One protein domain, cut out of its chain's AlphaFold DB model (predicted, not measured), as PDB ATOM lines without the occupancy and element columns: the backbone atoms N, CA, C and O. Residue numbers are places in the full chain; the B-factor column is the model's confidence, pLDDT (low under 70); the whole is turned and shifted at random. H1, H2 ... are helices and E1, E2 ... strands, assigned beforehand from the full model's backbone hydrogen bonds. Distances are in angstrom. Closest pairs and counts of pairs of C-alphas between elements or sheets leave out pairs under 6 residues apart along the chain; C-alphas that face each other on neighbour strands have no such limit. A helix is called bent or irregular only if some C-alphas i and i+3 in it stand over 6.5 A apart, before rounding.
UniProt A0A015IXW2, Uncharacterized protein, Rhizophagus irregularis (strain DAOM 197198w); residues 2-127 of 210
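What this domain is: This is residues 2 to 127 of the 210 residues of an uncharacterized protein of Rhizophagus irregularis (strain DAOM 197198w) (UniProt A0A015IXW2). Picture a small helical body drawn out at both ends: H1 and the first half of the long helix H4 run side by side in opposite directions, and H3 crosses H1. From one end the last part of H4, residues 116 to 127, sticks out; towards the other end, loops with the short helix H2 lead to a thin strand hairpin, E1 and E2, with residues 45 to 50 sticking out at its tip. The 126 printed residues include four named helices and two named strands in the order H1, H2, E1, E2, H3, H4, and the two strands form an antiparallel sheet. The class is mostly helix, and the whole is loose and elongated, with a radius of gyration of the C-alphas of 19.3 A and spans of 70 by 37 by 22 A.

Where its parts are: Find C-alpha 2 at (-49.394, -24.338, 0.069); from there H1 runs through residues 2 to 14, 18.0 A from first to last C-alpha. Read on to H2, residues 34 to 37, and then to E1, residues 40 to 42, and E2, residues 57 to 59. Look next for C-alpha 72 at (-41.073, -24.185, 12.426), where H3 begins; it holds residues 72 to 83 and is 16.5 A long. H4, residues 99 to 127, is the longest helix at 41.8 A and ends with C-alpha 127 at (-43.414, -15.004, -23.037).

How they stand to each other: Start at H1, which touches H3 at a steep tilt of 66 degrees, opposite ways; their closest C-alphas, of Ala 7 and Phe 76, are 4.9 A apart. H1 also touches H4, at a shallow tilt of 13 degrees, opposite ways, with the C-alphas of Phe 6 and Phe 108 closest at 6.7 A; H4 touches H1 with residues 101 to 112 alone. H3 and H4 are close but not clearly touching, with the C-alphas of Leu 83 and Met 109 closest at 6.8 A. H2 touches no helix. E1 and E2 form a hairpin, antiparallel at 156 degrees; look for N 41 and O 58 at 2.9 A and N 58 and O 41 at 2.8 A, both within hydrogen-bond range. In H1, H3 and H4 every O i to N i+4 pair is within that range; H2 is too short for such a pair.

The domain as a whole: The C-alphas of Asp 50 and Glu 126, the two farthest apart, are 70.4 A from each other. The printed part has no cut. The link from H2 to E1 is tight; the links H1 to H2, E1 to E2, E2 to H3 and H3 to H4 are long. The mean pLDDT of the printed part is 88.3, and residues 44 to 55 are under 70.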
ATOM      1  N   ILE A   2     -49.544 -22.863   0.043       91.00
ATOM      2  CA  ILE A   2     -49.394 -24.338   0.069       91.00
ATOM      3  C   ILE A   2     -48.122 -24.788   0.811       91.00
ATOM      4  O   ILE A   2     -48.200 -25.564   1.754       91.00
ATOM      5  N   LEU A   3     -46.950 -24.255   0.445       93.94
ATOM      6  CA  LEU A   3     -45.683 -24.634   1.083       93.94
ATOM      7  C   LEU A   3     -45.711 -24.438   2.608       93.94
ATOM      8  O   LEU A   3     -45.407 -25.355   3.361       93.94
ATOM      9  N   SER A   4     -46.133 -23.257   3.068       93.38
ATOM     10  CA  SER A   4     -46.206 -22.936   4.496       93.38
ATOM     11  C   SER A   4     -47.236 -23.787   5.244       93.38
ATOM     12  O   SER A   4     -46.987 -24.160   6.386       93.38
ATOM     13  N   SER A   5     -48.375 -24.122   4.623       95.06
ATOM     14  CA  SER A   5     -49.385 -24.975   5.262       95.06
ATOM     15  C   SER A   5     -48.905 -26.414   5.419       95.06
ATOM     16  O   SER A   5     -49.112 -27.007   6.472       95.06
ATOM     17  N   PHE A   6     -48.228 -26.964   4.407       96.00
ATOM     18  CA  PHE A   6     -47.652 -28.306   4.501       96.00
ATOM     19  C   PHE A   6     -46.458 -28.346   5.456       96.00
ATOM     20  O   PHE A   6     -46.373 -29.270   6.253       96.00
ATOM     21  N   ALA A   7     -45.611 -27.315   5.476       96.62
ATOM     22  CA  ALA A   7     -44.550 -27.194   6.476       96.62
ATOM     23  C   ALA A   7     -45.096 -27.175   7.911       96.62
ATOM     24  O   ALA A   7     -44.529 -27.801   8.806       96.62
ATOM     25  N   LEU A   8     -46.221 -26.494   8.139       96.44
ATOM     26  CA  LEU A   8     -46.893 -26.527   9.434       96.44
ATOM     27  C   LEU A   8     -47.490 -27.911   9.730       96.44
ATOM     28  O   LEU A   8     -47.400 -28.377  10.860       96.44
ATOM     29  N   ALA A   9     -48.070 -28.586   8.736       96.75
ATOM     30  CA  ALA A   9     -48.603 -29.936   8.905       96.75
ATOM     31  C   ALA A   9     -47.498 -30.950   9.254       96.75
ATOM     32  O   ALA A   9     -47.656 -31.706  10.209       96.75
ATOM     33  N   PHE A  10     -46.361 -30.915   8.552       96.69
ATOM     34  CA  PHE A  10     -45.189 -31.729   8.880       96.69
ATOM     35  C   PHE A  10     -44.640 -31.392  10.266       96.69
ATOM     36  O   PHE A  10     -44.345 -32.299  11.034       96.69
ATOM     37  N   TYR A  11     -44.576 -30.105  10.620       96.38
ATOM     38  CA  TYR A  11     -44.177 -29.671  11.959       96.38
ATOM     39  C   TYR A  11     -45.085 -30.262  13.044       96.38
ATOM     40  O   TYR A  11     -44.602 -30.805  14.027       96.38
ATOM     41  N   ILE A  12     -46.404 -30.210  12.866       95.62
ATOM     42  CA  ILE A  12     -47.344 -30.761  13.850       95.62
ATOM     43  C   ILE A  12     -47.226 -32.288  13.925       95.62
ATOM     44  O   ILE A  12     -47.289 -32.846  15.013       95.62
ATOM     45  N   LEU A  13     -47.037 -32.959  12.788       95.56
ATOM     46  CA  LEU A  13     -46.959 -34.418  12.724       95.56
ATOM     47  C   LEU A  13     -45.654 -34.973  13.319       95.56
ATOM     48  O   LEU A  13     -45.674 -36.011  13.974       95.56
ATOM     49  N   LEU A  14     -44.530 -34.295  13.072       95.56
ATOM     50  CA  LEU A  14     -43.179 -34.795  13.350       95.56
ATOM     51  C   LEU A  14     -42.473 -34.060  14.497       95.56
ATOM     52  O   LEU A  14     -41.336 -34.397  14.831       95.56
ATOM     53  N   SER A  15     -43.108 -33.061  15.117       94.12
ATOM     54  CA  SER A  15     -42.539 -32.430  16.309       94.12
ATOM     55  C   SER A  15     -42.637 -33.368  17.522       94.12
ATOM     56  O   SER A  15     -43.597 -34.138  17.643       94.12
ATOM     57  N   PRO A  16     -41.643 -33.339  18.428       92.81
ATOM     58  CA  PRO A  16     -41.733 -34.034  19.705       92.81
ATOM     59  C   PRO A  16     -42.855 -33.439  20.558       92.81
ATOM     60  O   PRO A  16     -42.931 -32.224  20.747       92.81
ATOM     61  N   ASN A  17     -43.696 -34.300  21.118       89.50
ATOM     62  CA  ASN A  17     -44.741 -33.922  22.067       89.50
ATOM     63  C   ASN A  17     -44.181 -33.703  23.478       89.50
ATOM     64  O   ASN A  17     -44.753 -32.955  24.275       89.50
ATOM     65  N   LEU A  18     -43.079 -34.379  23.805       89.44
ATOM     66  CA  LEU A  18     -42.426 -34.307  25.107       89.44
ATOM     67  C   LEU A  18     -41.122 -33.511  25.032       89.44
ATOM     68  O   LEU A  18     -40.437 -33.467  24.009       89.44
ATOM     69  N   SER A  19     -40.741 -32.902  26.156       86.62
ATOM     70  CA  SER A  19     -39.451 -32.228  26.257       86.62
ATOM     71  C   SER A  19     -38.301 -33.232  26.144       86.62
ATOM     72  O   SER A  19     -38.324 -34.321  26.722       86.62
ATOM     73  N   TYR A  20     -37.270 -32.840  25.405       87.88
ATOM     74  CA  TYR A  20     -36.058 -33.624  25.198       87.88
ATOM     75  C   TYR A  20     -34.821 -32.744  25.427       87.88
ATOM     76  O   TYR A  20     -34.899 -31.517  25.478       87.88
ATOM     77  N   SER A  21     -33.662 -33.378  25.592       88.75
ATOM     78  CA  SER A  21     -32.360 -32.712  25.679       88.75
ATOM     79  C   SER A  21     -31.372 -33.473  24.810       88.75
ATOM     80  O   SER A  21     -31.343 -34.698  24.871       88.75
ATOM     81  N   LEU A  22     -30.551 -32.780  24.024       89.62
ATOM     82  CA  LEU A  22     -29.519 -33.432  23.208       89.62
ATOM     83  C   LEU A  22     -28.311 -33.887  24.039       89.62
ATOM     84  O   LEU A  22     -27.574 -34.775  23.622       89.62
ATOM     85  N   ASP A  23     -28.101 -33.321  25.229       88.31
ATOM     86  CA  ASP A  23     -26.951 -33.659  26.079       88.31
ATOM     87  C   ASP A  23     -27.210 -34.839  27.004       88.31
ATOM     88  O   ASP A  23     -26.283 -35.559  27.376       88.31
ATOM     89  N   LYS A  24     -28.478 -35.062  27.357       87.06
ATOM     90  CA  LYS A  24     -28.887 -36.177  28.200       87.06
ATOM     91  C   LYS A  24     -29.835 -37.080  27.435       87.06
ATOM     92  O   LYS A  24     -30.910 -36.652  27.031       87.06
ATOM     93  N   ARG A  25     -29.467 -38.359  27.323       84.19
ATOM     94  CA  ARG A  25     -30.342 -39.377  26.744       84.19
ATOM     95  C   ARG A  25     -31.615 -39.512  27.573       84.19
ATOM     96  O   ARG A  25     -31.567 -39.929  28.731       84.19
ATOM     97  N   ILE A  26     -32.738 -39.163  26.956       82.12
ATOM     98  CA  ILE A  26     -34.085 -39.337  27.498       82.12
ATOM     99  C   ILE A  26     -34.828 -40.208  26.492       82.12
ATOM    100  O   ILE A  26     -35.190 -39.735  25.418       82.12
ATOM    101  N   VAL A  27     -35.000 -41.486  26.831       75.12
ATOM    102  CA  VAL A  27     -35.833 -42.413  26.060       75.12
ATOM    103  C   VAL A  27     -37.229 -42.350  26.661       75.12
ATOM    104  O   VAL A  27     -37.404 -42.608  27.851       75.12
ATOM    105  N   ASN A  28     -38.192 -41.942  25.852       84.62
ATOM    106  CA  ASN A  28     -39.609 -41.887  26.184       84.62
ATOM    107  C   ASN A  28     -40.405 -42.536  25.045       84.62
ATOM    108  O   ASN A  28     -39.841 -42.849  23.998       84.62
ATOM    109  N   ASP A  29     -41.709 -42.705  25.237       86.94
ATOM    110  CA  ASP A  29     -42.592 -43.315  24.235       86.94
ATOM    111  C   ASP A  29     -42.968 -42.345  23.093       86.94
ATOM    112  O   ASP A  29     -43.895 -42.609  22.331       86.94
ATOM    113  N   ASP A  30     -42.284 -41.201  22.978       89.62
ATOM    114  CA  ASP A  30     -42.522 -40.225  21.917       89.62
ATOM    115  C   ASP A  30     -41.757 -40.632  20.645       89.62
ATOM    116  O   ASP A  30     -40.520 -40.569  20.634       89.62
ATOM    117  N   PRO A  31     -42.444 -41.027  19.557       89.19
ATOM    118  CA  PRO A  31     -41.786 -41.490  18.337       89.19
ATOM    119  C   PRO A  31     -40.942 -40.401  17.661       89.19
ATOM    120  O   PRO A  31     -40.002 -40.719  16.941       89.19
ATOM    121  N   ASN A  32     -41.237 -39.124  17.916       93.06
ATOM    122  CA  ASN A  32     -40.565 -37.995  17.280       93.06
ATOM    123  C   ASN A  32     -39.372 -37.467  18.088       93.06
ATOM    124  O   ASN A  32     -38.671 -36.556  17.641       93.06
ATOM    125  N   ASN A  33     -39.111 -38.013  19.278       92.88
ATOM    126  CA  ASN A  33     -37.943 -37.640  20.068       92.88
ATOM    127  C   ASN A  33     -36.650 -37.988  19.299       92.88
ATOM    128  O   ASN A  33     -36.476 -39.147  18.919       92.88
ATOM    129  N   PRO A  34     -35.698 -37.047  19.125       92.06
ATOM    130  CA  PRO A  34     -34.440 -37.307  18.419       92.06
ATOM    131  C   PRO A  34     -33.674 -38.547  18.901       92.06
ATOM    132  O   PRO A  34     -33.034 -39.222  18.103       92.06
ATOM    133  N   TRP A  35     -33.765 -38.899  20.188       91.81
ATOM    134  CA  TRP A  35     -33.121 -40.101  20.733       91.81
ATOM    135  C   TRP A  35     -33.733 -41.429  20.271       91.81
ATOM    136  O   TRP A  35     -33.075 -42.459  20.411       91.81
ATOM    137  N   ASN A  36     -34.958 -41.411  19.748       90.31
ATOM    138  CA  ASN A  36     -35.653 -42.584  19.213       90.31
ATOM    139  C   ASN A  36     -35.477 -42.727  17.691       90.31
ATOM    140  O   ASN A  36     -35.732 -43.797  17.150       90.31
ATOM    141  N   LEU A  37     -35.015 -41.669  17.019       89.25
ATOM    142  CA  LEU A  37     -34.845 -41.596  15.561       89.25
ATOM    143  C   LEU A  37     -33.441 -41.992  15.079       89.25
ATOM    144  O   LEU A  37     -33.218 -42.236  13.896       89.25
ATOM    145  N   ILE A  38     -32.475 -42.020  15.989       89.25
ATOM    146  CA  ILE A  38     -31.075 -42.316  15.684       89.25
ATOM    147  C   ILE A  38     -30.834 -43.802  15.387       89.25
ATOM    148  O   ILE A  38     -31.420 -44.679  16.031       89.25
ATOM    149  N   PRO A  39     -29.890 -44.118  14.486       85.44
ATOM    150  CA  PRO A  39     -29.509 -45.494  14.221       85.44
ATOM    151  C   PRO A  39     -28.816 -46.127  15.434       85.44
ATOM    152  O   PRO A  39     -28.006 -45.500  16.130       85.44
ATOM    153  N   THR A  40     -29.105 -47.409  15.649       84.19
ATOM    154  CA  THR A  40     -28.413 -48.254  16.627       84.19
ATOM    155  C   THR A  40     -27.621 -49.326  15.887       84.19
ATOM    156  O   THR A  40     -28.149 -50.027  15.027       84.19
ATOM    157  N   TYR A  41     -26.330 -49.428  16.194       82.62
ATOM    158  CA  TYR A  41     -25.420 -50.350  15.522       82.62
ATOM    159  C   TYR A  41     -25.061 -51.488  16.469       82.62
ATOM    160  O   TYR A  41     -24.480 -51.259  17.532       82.62
ATOM    161  N   GLN A  42     -25.403 -52.714  16.088       80.25
ATOM    162  CA  GLN A  42     -24.978 -53.913  16.804       80.25
ATOM    163  C   GLN A  42     -23.576 -54.322  16.350       80.25
ATOM    164  O   GLN A  42     -23.258 -54.263  15.161       80.25
ATOM    165  N   VAL A  43     -22.734 -54.723  17.303       78.06
ATOM    166  CA  VAL A  43     -21.375 -55.199  17.018       78.06
ATOM    167  C   VAL A  43     -21.417 -56.709  16.794       78.06
ATOM    168  O   VAL A  43     -21.795 -57.457  17.694       78.06
ATOM    169  N   TYR A  44     -21.013 -57.145  15.602       69.12
ATOM    170  CA  TYR A  44     -20.882 -58.555  15.236       69.12
ATOM    171  C   TYR A  44     -19.393 -58.921  15.143       69.12
ATOM    172  O   TYR A  44     -18.620 -58.184  14.534       69.12
ATOM    173  N   GLU A  45     -18.993 -60.054  15.720       61.34
ATOM    174  CA  GLU A  45     -17.665 -60.662  15.533       61.34
ATOM    175  C   GLU A  45     -17.843 -61.990  14.764       61.34
ATOM    176  O   GLU A  45     -18.883 -62.634  14.883       61.34
ATOM    177  N   ASN A  46     -16.902 -62.342  13.881       64.19
ATOM    178  CA  ASN A  46     -17.130 -63.263  12.754       64.19
ATOM    179  C   ASN A  46     -17.529 -64.727  13.085       64.19
ATOM    180  O   ASN A  46     -17.056 -65.345  14.033       64.19
ATOM    181  N   GLU A  47     -18.308 -65.273  12.139       59.56
ATOM    182  CA  GLU A  47     -18.621 -66.669  11.748       59.56
ATOM    183  C   GLU A  47     -19.315 -67.649  12.702       59.56
ATOM    184  O   GLU A  47     -20.013 -68.537  12.209       59.56
ATOM    185  N   THR A  48     -19.262 -67.488  14.018       56.12
ATOM    186  CA  THR A  48     -20.189 -68.215  14.901       56.12
ATOM    187  C   THR A  48     -21.236 -67.256  15.414       56.12
ATOM    188  O   THR A  48     -20.919 -66.170  15.883       56.12
ATOM    189  N   THR A  49     -22.493 -67.671  15.341       55.44
ATOM    190  CA  THR A  49     -23.700 -66.972  15.809       55.44
ATOM    191  C   THR A  49     -23.720 -66.728  17.329       55.44
ATOM    192  O   THR A  49     -24.783 -66.532  17.905       55.44
ATOM    193  N   ASP A  50     -22.562 -66.737  17.981       52.34
ATOM    194  CA  ASP A  50     -22.364 -66.347  19.363       52.34
ATOM    195  C   ASP A  50     -21.924 -64.887  19.383       52.34
ATOM    196  O   ASP A  50     -20.746 -64.531  19.395       52.34
ATOM    197  N   VAL A  51     -22.938 -64.024  19.363       56.62
ATOM    198  CA  VAL A  51     -22.819 -62.611  19.698       56.62
ATOM    199  C   VAL A  51     -22.171 -62.535  21.085       56.62
ATOM    200  O   VAL A  51     -22.799 -62.898  22.080       56.62
ATOM    201  N   LEU A  52     -20.920 -62.066  21.173       50.09
ATOM    202  CA  LEU A  52     -20.142 -62.016  22.424       50.09
ATOM    203  C   LEU A  52     -20.865 -61.255  23.562       50.09
ATOM    204  O   LEU A  52     -20.517 -61.377  24.734       50.09
ATOM    205  N   ASN A  53     -21.896 -60.474  23.240       55.16
ATOM    206  CA  ASN A  53     -22.891 -59.994  24.188       55.16
ATOM    207  C   ASN A  53     -24.066 -59.410  23.388       55.16
ATOM    208  O   ASN A  53     -23.903 -58.351  22.784       55.16
ATOM    209  N   ASN A  54     -25.256 -60.023  23.412       58.56
ATOM    210  CA  ASN A  54     -26.470 -59.508  22.733       58.56
ATOM    211  C   ASN A  54     -26.849 -58.053  23.106       58.56
ATOM    212  O   ASN A  54     -27.724 -57.455  22.486       58.56
ATOM    213  N   ASN A  55     -26.188 -57.477  24.113       65.00
ATOM    214  CA  ASN A  55     -26.476 -56.167  24.685       65.00
ATOM    215  C   ASN A  55     -25.438 -55.087  24.325       65.00
ATOM    216  O   ASN A  55     -25.507 -53.989  24.874       65.00
ATOM    217  N   LEU A  56     -24.458 -55.375  23.462       77.81
ATOM    218  CA  LEU A  56     -23.455 -54.392  23.037       77.81
ATOM    219  C   LEU A  56     -23.914 -53.676  21.759       77.81
ATOM    220  O   LEU A  56     -23.871 -54.220  20.658       77.81
ATOM    221  N   PHE A  57     -24.358 -52.432  21.929       80.69
ATOM    222  CA  PHE A  57     -24.816 -51.561  20.851       80.69
ATOM    223  C   PHE A  57     -24.122 -50.198  20.927       80.69
ATOM    224  O   PHE A  57     -23.907 -49.644  22.007       80.69
ATOM    225  N   ILE A  58     -23.789 -49.647  19.762       84.88
ATOM    226  CA  ILE A  58     -23.281 -48.285  19.609       84.88
ATOM    227  C   ILE A  58     -24.451 -47.404  19.179       84.88
ATOM    228  O   ILE A  58     -25.157 -47.708  18.217       84.88
ATOM    229  N   ILE A  59     -24.658 -46.311  19.908       85.44
ATOM    230  CA  ILE A  59     -25.736 -45.347  19.676       85.44
ATOM    231  C   ILE A  59     -25.103 -44.029  19.243       85.44
ATOM    232  O   ILE A  59     -24.193 -43.532  19.908       85.44
ATOM    233  N   GLN A  60     -25.588 -43.456  18.146       87.38
ATOM    234  CA  GLN A  60     -25.147 -42.137  17.699       87.38
ATOM    235  C   GLN A  60     -25.755 -41.035  18.584       87.38
ATOM    236  O   GLN A  60     -26.926 -41.104  18.939       87.38
ATOM    237  N   LYS A  61     -24.986 -40.005  18.963       89.31
ATOM    238  CA  LYS A  61     -25.568 -38.838  19.653       89.31
ATOM    239  C   LYS A  61     -26.430 -38.062  18.641       89.31
ATOM    240  O   LYS A  61     -25.885 -37.713  17.594       89.31
ATOM    241  N   PRO A  62     -27.715 -37.783  18.929       91.75
ATOM    242  CA  PRO A  62     -28.539 -36.957  18.062       91.75
ATOM    243  C   PRO A  62     -28.045 -35.512  18.084       91.75
ATOM    244  O   PRO A  62     -27.503 -35.024  19.081       91.75
ATOM    245  N   ASP A  63     -28.286 -34.823  16.984       90.81
ATOM    246  CA  ASP A  63     -28.036 -33.401  16.803       90.81
ATOM    247  C   ASP A  63     -29.340 -32.651  16.481       90.81
ATOM    248  O   ASP A  63     -30.433 -33.223  16.471       90.81
ATOM    249  N   GLU A  64     -29.234 -31.347  16.226       88.94
ATOM    250  CA  GLU A  64     -30.387 -30.510  15.871       88.94
ATOM    251  C   GLU A  64     -31.027 -30.908  14.530       88.94
ATOM    252  O   GLU A  64     -32.216 -30.671  14.323       88.94
ATOM    253  N   ASN A  65     -30.274 -31.560  13.637       90.19
ATOM    254  CA  ASN A  65     -30.754 -31.983  12.322       90.19
ATOM    255  C   ASN A  65     -31.406 -33.371  12.343       90.19
ATOM    256  O   ASN A  65     -32.139 -33.720  11.422       90.19
ATOM    257  N   THR A  66     -31.192 -34.149  13.406       91.94
ATOM    258  CA  THR A  66     -31.797 -35.474  13.592       91.94
ATOM    259  C   THR A  66     -33.328 -35.394  13.598       91.94
ATOM    260  O   THR A  66     -34.002 -36.286  13.094       91.94
ATOM    261  N   ASN A  67     -33.907 -34.307  14.112       94.12
ATOM    262  CA  ASN A  67     -35.308 -33.982  13.855       94.12
ATOM    263  C   ASN A  67     -35.438 -32.503  13.474       94.12
ATOM    264  O   ASN A  67     -35.568 -31.623  14.332       94.12
ATOM    265  N   MET A  68     -35.469 -32.241  12.167       94.56
ATOM    266  CA  MET A  68     -35.643 -30.892  11.620       94.56
ATOM    267  C   MET A  68     -37.048 -30.312  11.860       94.56
ATOM    268  O   MET A  68     -37.264 -29.133  11.602       94.56
ATOM    269  N   PHE A  69     -38.007 -31.078  12.382       95.50
ATOM    270  CA  PHE A  69     -39.379 -30.625  12.649       95.50
ATOM    271  C   PHE A  69     -39.582 -30.133  14.085       95.50
ATOM    272  O   PHE A  69     -40.701 -29.865  14.504       95.50
ATOM    273  N   THR A  70     -38.499 -29.964  14.840       93.06
ATOM    274  CA  THR A  70     -38.513 -29.396  16.198       93.06
ATOM    275  C   THR A  70     -38.719 -27.881  16.208       93.06
ATOM    276  O   THR A  70     -39.207 -27.324  17.191       93.06
ATOM    277  N   ASN A  71     -38.399 -27.199  15.106       92.94
ATOM    278  CA  ASN A  71     -38.620 -25.771  14.914       92.94
ATOM    279  C   ASN A  71     -39.382 -25.528  13.602       92.94
ATOM    280  O   ASN A  71     -39.171 -26.199  12.591       92.94
ATOM    281  N   ILE A  72     -40.277 -24.542  13.601       93.25
ATOM    282  CA  ILE A  72     -41.073 -24.185  12.426       93.25
ATOM    283  C   ILE A  72     -40.205 -23.750  11.235       93.25
ATOM    284  O   ILE A  72     -40.532 -24.063  10.092       93.25
ATOM    285  N   PHE A  73     -39.078 -23.073  11.482       93.75
ATOM    286  CA  PHE A  73     -38.180 -22.616  10.418       93.75
ATOM    287  C   PHE A  73     -37.425 -23.774   9.767       93.75
ATOM    288  O   PHE A  73     -37.317 -23.831   8.542       93.75
ATOM    289  N   THR A  74     -36.942 -24.718  10.572       94.12
ATOM    290  CA  THR A  74     -36.256 -25.914  10.072       94.12
ATOM    291  C   THR A  74     -37.240 -26.868   9.398       94.12
ATOM    292  O   THR A  74     -36.897 -27.426   8.363       94.12
ATOM    293  N   SER A  75     -38.487 -26.959   9.877       95.75
ATOM    294  CA  SER A  75     -39.566 -27.685   9.191       95.75
ATOM    295  C   SER A  75     -39.859 -27.086   7.814       95.75
ATOM    296  O   SER A  75     -39.970 -27.794   6.810       95.75
ATOM    297  N   PHE A  76     -39.941 -25.755   7.735       95.81
ATOM    298  CA  PHE A  76     -40.131 -25.061   6.467       95.81
ATOM    299  C   PHE A  76     -38.977 -25.331   5.498       95.81
ATOM    300  O   PHE A  76     -39.217 -25.628   4.329       95.81
ATOM    301  N   PHE A  77     -37.737 -25.306   5.990       95.81
ATOM    302  CA  PHE A  77     -36.567 -25.654   5.191       95.81
ATOM    303  C   PHE A  77     -36.585 -27.122   4.729       95.81
ATOM    304  O   PHE A  77     -36.408 -27.376   3.541       95.81
ATOM    305  N   ALA A  78     -36.910 -28.073   5.607       96.44
ATOM    306  CA  ALA A  78     -37.085 -29.487   5.260       96.44
ATOM    307  C   ALA A  78     -38.177 -29.701   4.195       96.44
ATOM    308  O   ALA A  78     -38.039 -30.523   3.293       96.44
ATOM    309  N   THR A  79     -39.251 -28.913   4.245       96.25
ATOM    310  CA  THR A  79     -40.325 -28.962   3.241       96.25
ATOM    311  C   THR A  79     -39.856 -28.429   1.880       96.25
ATOM    312  O   THR A  79     -40.259 -28.943   0.836       96.25
ATOM    313  N   ILE A  80     -38.975 -27.421   1.863       95.38
ATOM    314  CA  ILE A  80     -38.311 -26.955   0.634       95.38
ATOM    315  C   ILE A  80     -37.360 -28.028   0.093       95.38
ATOM    316  O   ILE A  80     -37.359 -28.270  -1.112       95.38
ATOM    317  N   LEU A  81     -36.591 -28.694   0.957       96.06
ATOM    318  CA  LEU A  81     -35.721 -29.801   0.551       96.06
ATOM    319  C   LEU A  81     -36.529 -30.911  -0.131       96.06
ATOM    320  O   LEU A  81     -36.197 -31.304  -1.252       96.06
ATOM    321  N   LEU A  82     -37.669 -31.290   0.454       95.75
ATOM    322  CA  LEU A  82     -38.593 -32.250  -0.151       95.75
ATOM    323  C   LEU A  82     -39.086 -31.800  -1.530       95.75
ATOM    324  O   LEU A  82     -39.113 -32.604  -2.458       95.75
ATOM    325  N   LEU A  83     -39.427 -30.516  -1.693       94.75
ATOM    326  CA  LEU A  83     -39.827 -29.962  -2.990       94.75
ATOM    327  C   LEU A  83     -38.724 -30.114  -4.049       94.75
ATOM    328  O   LEU A  83     -39.021 -30.372  -5.213       94.75
ATOM    329  N   THR A  84     -37.461 -29.962  -3.650       94.06
ATOM    330  CA  THR A  84     -36.301 -30.158  -4.534       94.06
ATOM    331  C   THR A  84     -35.930 -31.629  -4.750       94.06
ATOM    332  O   THR A  84     -35.050 -31.919  -5.557       94.06
ATOM    333  N   GLY A  85     -36.619 -32.556  -4.077       92.62
ATOM    334  CA  GLY A  85     -36.406 -34.001  -4.176       92.62
ATOM    335  C   GLY A  85     -35.472 -34.589  -3.115       92.62
ATOM    336  O   GLY A  85     -35.188 -35.782  -3.164       92.62
ATOM    337  N   ASP A  86     -35.008 -33.790  -2.155       95.19
ATOM    338  CA  ASP A  86     -34.200 -34.268  -1.035       95.19
ATOM    339  C   ASP A  86     -35.112 -34.745   0.107       95.19
ATOM    340  O   ASP A  86     -35.819 -33.967   0.747       95.19
ATOM    341  N   THR A  87     -35.103 -36.056   0.356       93.69
ATOM    342  CA  THR A  87     -35.907 -36.705   1.398       93.69
ATOM    343  C   THR A  87     -35.120 -36.991   2.677       93.69
ATOM    344  O   THR A  87     -35.649 -37.655   3.568       93.69
ATOM    345  N   SER A  88     -33.870 -36.531   2.791       92.44
ATOM    346  CA  SER A  88     -32.999 -36.802   3.946       92.44
ATOM    347  C   SER A  88     -33.603 -36.322   5.264       92.44
ATOM    348  O   SER A  88     -33.520 -37.012   6.275       92.44
ATOM    349  N   SER A  89     -34.318 -35.195   5.251       93.00
ATOM    350  CA  SER A  89     -35.016 -34.693   6.437       93.00
ATOM    351  C   SER A  89     -36.112 -35.633   6.943       93.00
ATOM    352  O   SER A  89     -36.504 -35.507   8.093       93.00
ATOM    353  N   PHE A  90     -36.612 -36.553   6.111       94.38
ATOM    354  CA  PHE A  90     -37.703 -37.480   6.422       94.38
ATOM    355  C   PHE A  90     -37.235 -38.933   6.583       94.38
ATOM    356  O   PHE A  90     -38.010 -39.774   7.029       94.38
ATOM    357  N   SER A  91     -35.979 -39.252   6.245       91.62
ATOM    358  CA  SER A  91     -35.477 -40.635   6.237       91.62
ATOM    359  C   SER A  91     -35.334 -41.263   7.622       91.62
ATOM    360  O   SER A  91     -35.118 -42.466   7.725       91.62
ATOM    361  N   ASN A  92     -35.443 -40.459   8.680       91.62
ATOM    362  CA  ASN A  92     -35.357 -40.938  10.057       91.62
ATOM    363  C   ASN A  92     -36.617 -41.703  10.496       91.62
ATOM    364  O   ASN A  92     -36.567 -42.453  11.467       91.62
ATOM    365  N   TRP A  93     -37.729 -41.557   9.768       92.88
ATOM    366  CA  TRP A  93     -38.955 -42.316   9.999       92.88
ATOM    367  C   TRP A  93     -39.084 -43.457   8.987       92.88
ATOM    368  O   TRP A  93     -38.877 -43.282   7.786       92.88
ATOM    369  N   SER A  94     -39.494 -44.631   9.466       91.50
ATOM    370  CA  SER A  94     -39.861 -45.754   8.600       91.50
ATOM    371  C   SER A  94     -41.156 -45.436   7.848       91.50
ATOM    372  O   SER A  94     -42.204 -45.233   8.462       91.50
ATOM    373  N   PHE A  95     -41.111 -45.420   6.514       90.50
ATOM    374  CA  PHE A  95     -42.285 -45.124   5.682       90.50
ATOM    375  C   PHE A  95     -43.370 -46.204   5.740       90.50
ATOM    376  O   PHE A  95     -44.536 -45.911   5.495       90.50
ATOM    377  N   VAL A  96     -43.000 -47.446   6.064       91.38
ATOM    378  CA  VAL A  96     -43.965 -48.546   6.216       91.38
ATOM    379  C   VAL A  96     -44.788 -48.360   7.488       91.38
ATOM    380  O   VAL A  96     -45.996 -48.584   7.474       91.38
ATOM    381  N   ASP A  97     -44.142 -47.903   8.559       91.44
ATOM    382  CA  ASP A  97     -44.768 -47.768   9.874       91.44
ATOM    383  C   ASP A  97     -45.503 -46.429  10.051       91.44
ATOM    384  O   ASP A  97     -46.283 -46.282  10.985       91.44
ATOM    385  N   ASN A  98     -45.280 -45.461   9.153       92.69
ATOM    386  CA  ASN A  98     -45.841 -44.106   9.225       92.69
ATOM    387  C   ASN A  98     -46.609 -43.747   7.935       92.69
ATOM    388  O   ASN A  98     -46.170 -42.880   7.168       92.69
ATOM    389  N   PRO A  99     -47.752 -44.401   7.657       93.88
ATOM    390  CA  PRO A  99     -48.513 -44.164   6.433       93.88
ATOM    391  C   PRO A  99     -49.048 -42.729   6.334       93.88
ATOM    392  O   PRO A  99     -49.145 -42.198   5.228       93.88
ATOM    393  N   GLU A 100     -49.354 -42.066   7.455       94.56
ATOM    394  CA  GLU A 100     -49.823 -40.676   7.464       94.56
ATOM    395  C   GLU A 100     -48.769 -39.727   6.890       94.56
ATOM    396  O   GLU A 100     -49.098 -38.840   6.098       94.56
ATOM    397  N   LEU A 101     -47.497 -39.946   7.245       95.31
ATOM    398  CA  LEU A 101     -46.380 -39.166   6.723       95.31
ATOM    399  C   LEU A 101     -46.262 -39.341   5.208       95.31
ATOM    400  O   LEU A 101     -46.180 -38.356   4.476       95.31
ATOM    401  N   VAL A 102     -46.303 -40.589   4.737       95.88
ATOM    402  CA  VAL A 102     -46.205 -40.906   3.306       95.88
ATOM    403  C   VAL A 102     -47.350 -40.261   2.531       95.88
ATOM    404  O   VAL A 102     -47.115 -39.621   1.506       95.88
ATOM    405  N   ILE A 103     -48.583 -40.369   3.031       96.56
ATOM    406  CA  ILE A 103     -49.753 -39.737   2.413       96.56
ATOM    407  C   ILE A 103     -49.561 -38.220   2.340       96.56
ATOM    408  O   ILE A 103     -49.792 -37.625   1.285       96.56
ATOM    409  N   LEU A 104     -49.096 -37.589   3.421       96.75
ATOM    410  CA  LEU A 104     -48.867 -36.147   3.463       96.75
ATOM    411  C   LEU A 104     -47.770 -35.707   2.478       96.75
ATOM    412  O   LEU A 104     -47.954 -34.715   1.772       96.75
ATOM    413  N   MET A 105     -46.672 -36.461   2.373       96.06
ATOM    414  CA  MET A 105     -45.594 -36.220   1.405       96.06
ATOM    415  C   MET A 105     -46.081 -36.347  -0.042       96.06
ATOM    416  O   MET A 105     -45.809 -35.472  -0.865       96.06
ATOM    417  N   VAL A 106     -46.840 -37.399  -0.359       95.62
ATOM    418  CA  VAL A 106     -47.394 -37.611  -1.706       95.62
ATOM    419  C   VAL A 106     -48.374 -36.496  -2.074       95.62
ATOM    420  O   VAL A 106     -48.293 -35.949  -3.174       95.62
ATOM    421  N   LEU A 107     -49.262 -36.112  -1.152       97.19
ATOM    422  CA  LEU A 107     -50.203 -35.007  -1.354       97.19
ATOM    423  C   LEU A 107     -49.485 -33.673  -1.566       97.19
ATOM    424  O   LEU A 107     -49.872 -32.908  -2.451       97.19
ATOM    425  N   PHE A 108     -48.434 -33.404  -0.788       96.62
ATOM    426  CA  PHE A 108     -47.604 -32.216  -0.953       96.62
ATOM    427  C   PHE A 108     -46.984 -32.165  -2.350       96.62
ATOM    428  O   PHE A 108     -47.160 -31.177  -3.063       96.62
ATOM    429  N   MET A 109     -46.314 -33.244  -2.768       95.62
ATOM    430  CA  MET A 109     -45.676 -33.316  -4.082       95.62
ATOM    431  C   MET A 109     -46.695 -33.153  -5.208       95.62
ATOM    432  O   MET A 109     -46.476 -32.364  -6.124       95.62
ATOM    433  N   PHE A 110     -47.844 -33.823  -5.116       95.31
ATOM    434  CA  PHE A 110     -48.908 -33.708  -6.107       95.31
ATOM    435  C   PHE A 110     -49.441 -32.270  -6.226       95.31
ATOM    436  O   PHE A 110     -49.535 -31.730  -7.330       95.31
ATOM    437  N   ALA A 111     -49.730 -31.614  -5.097       95.56
ATOM    438  CA  ALA A 111     -50.202 -30.231  -5.080       95.56
ATOM    439  C   ALA A 111     -49.154 -29.252  -5.636       95.56
ATOM    440  O   ALA A 111     -49.494 -28.338  -6.390       95.56
ATOM    441  N   MET A 112     -47.879 -29.450  -5.289       94.81
ATOM    442  CA  MET A 112     -46.783 -28.605  -5.760       94.81
ATOM    443  C   MET A 112     -46.504 -28.787  -7.250       94.81
ATOM    444  O   MET A 112     -46.265 -27.792  -7.929       94.81
ATOM    445  N   ILE A 113     -46.598 -30.008  -7.781       94.12
ATOM    446  CA  ILE A 113     -46.471 -30.267  -9.222       94.12
ATOM    447  C   ILE A 113     -47.552 -29.505  -9.993       94.12
ATOM    448  O   ILE A 113     -47.231 -28.784 -10.936       94.12
ATOM    449  N   ILE A 114     -48.817 -29.597  -9.566       95.06
ATOM    450  CA  ILE A 114     -49.919 -28.853 -10.198       95.06
ATOM    451  C   ILE A 114     -49.655 -27.347 -10.131       95.06
ATOM    452  O   ILE A 114     -49.795 -26.645 -11.131       95.06
ATOM    453  N   TYR A 115     -49.249 -26.845  -8.963       94.19
ATOM    454  CA  TYR A 115     -48.953 -25.429  -8.779       94.19
ATOM    455  C   TYR A 115     -47.831 -24.945  -9.710       94.19
ATOM    456  O   TYR A 115     -48.008 -23.944 -10.402       94.19
ATOM    457  N   ILE A 116     -46.704 -25.664  -9.761       93.62
ATOM    458  CA  ILE A 116     -45.551 -25.304 -10.595       93.62
ATOM    459  C   ILE A 116     -45.926 -25.344 -12.077       93.62
ATOM    460  O   ILE A 116     -45.582 -24.413 -12.801       93.62
ATOM    461  N   ILE A 117     -46.666 -26.362 -12.530       95.00
ATOM    462  CA  ILE A 117     -47.115 -26.448 -13.925       95.00
ATOM    463  C   ILE A 117     -48.033 -25.271 -14.273       95.00
ATOM    464  O   ILE A 117     -47.859 -24.661 -15.322       95.00
ATOM    465  N   ASN A 118     -48.960 -24.890 -13.391       93.88
ATOM    466  CA  ASN A 118     -49.850 -23.751 -13.635       93.88
ATOM    467  C   ASN A 118     -49.084 -22.423 -13.731       93.88
ATOM    468  O   ASN A 118     -49.367 -21.605 -14.609       93.88
ATOM    469  N   VAL A 119     -48.093 -22.215 -12.860       92.88
ATOM    470  CA  VAL A 119     -47.197 -21.052 -12.940       92.88
ATOM    471  C   VAL A 119     -46.392 -21.088 -14.239       92.88
ATOM    472  O   VAL A 119     -46.302 -20.073 -14.921       92.88
ATOM    473  N   PHE A 120     -45.860 -22.250 -14.620       92.56
ATOM    474  CA  PHE A 120     -45.079 -22.405 -15.845       92.56
ATOM    475  C   PHE A 120     -45.905 -22.118 -17.101       92.56
ATOM    476  O   PHE A 120     -45.448 -21.376 -17.957       92.56
ATOM    477  N   ILE A 121     -47.134 -22.636 -17.188       92.44
ATOM    478  CA  ILE A 121     -48.062 -22.348 -18.294       92.44
ATOM    479  C   ILE A 121     -48.353 -20.845 -18.377       92.44
ATOM    480  O   ILE A 121     -48.380 -20.289 -19.469       92.44
ATOM    481  N   THR A 122     -48.535 -20.184 -17.231       91.12
ATOM    482  CA  THR A 122     -48.814 -18.741 -17.177       91.12
ATOM    483  C   THR A 122     -47.623 -17.925 -17.678       91.12
ATOM    484  O   THR A 122     -47.784 -17.082 -18.553       91.12
ATOM    485  N   LEU A 123     -46.421 -18.218 -17.174       88.88
ATOM    486  CA  LEU A 123     -45.188 -17.555 -17.607       88.88
ATOM    487  C   LEU A 123     -44.874 -17.837 -19.078       88.88
ATOM    488  O   LEU A 123     -44.446 -16.945 -19.800       88.88
ATOM    489  N   TYR A 124     -45.091 -19.072 -19.532       85.38
ATOM    490  CA  TYR A 124     -44.895 -19.437 -20.929       85.38
ATOM    491  C   TYR A 124     -45.867 -18.688 -21.843       85.38
ATOM    492  O   TYR A 124     -45.463 -18.222 -22.903       85.38
ATOM    493  N   GLY A 125     -47.122 -18.528 -21.413       82.44
ATOM    494  CA  GLY A 125     -48.112 -17.725 -22.123       82.44
ATOM    495  C   GLY A 125     -47.710 -16.254 -22.253       82.44
ATOM    496  O   GLY A 125     -47.839 -15.708 -23.336       82.44
ATOM    497  N   GLU A 126     -47.178 -15.642 -21.191       79.75
ATOM    498  CA  GLU A 126     -46.699 -14.245 -21.210       79.75
ATOM    499  C   GLU A 126     -45.481 -14.052 -22.123       79.75
ATOM    500  O   GLU A 126     -45.347 -13.040 -22.801       79.75
ATOM    501  N   VAL A 127     -44.583 -15.035 -22.155       72.06
ATOM    502  CA  VAL A 127     -43.414 -15.004 -23.037       72.06
ATOM    503  C   VAL A 127     -43.849 -15.180 -24.493       72.06
ATOM    504  O   VAL A 127     -43.313 -14.513 -25.358       72.06
TER     505      VAL A 127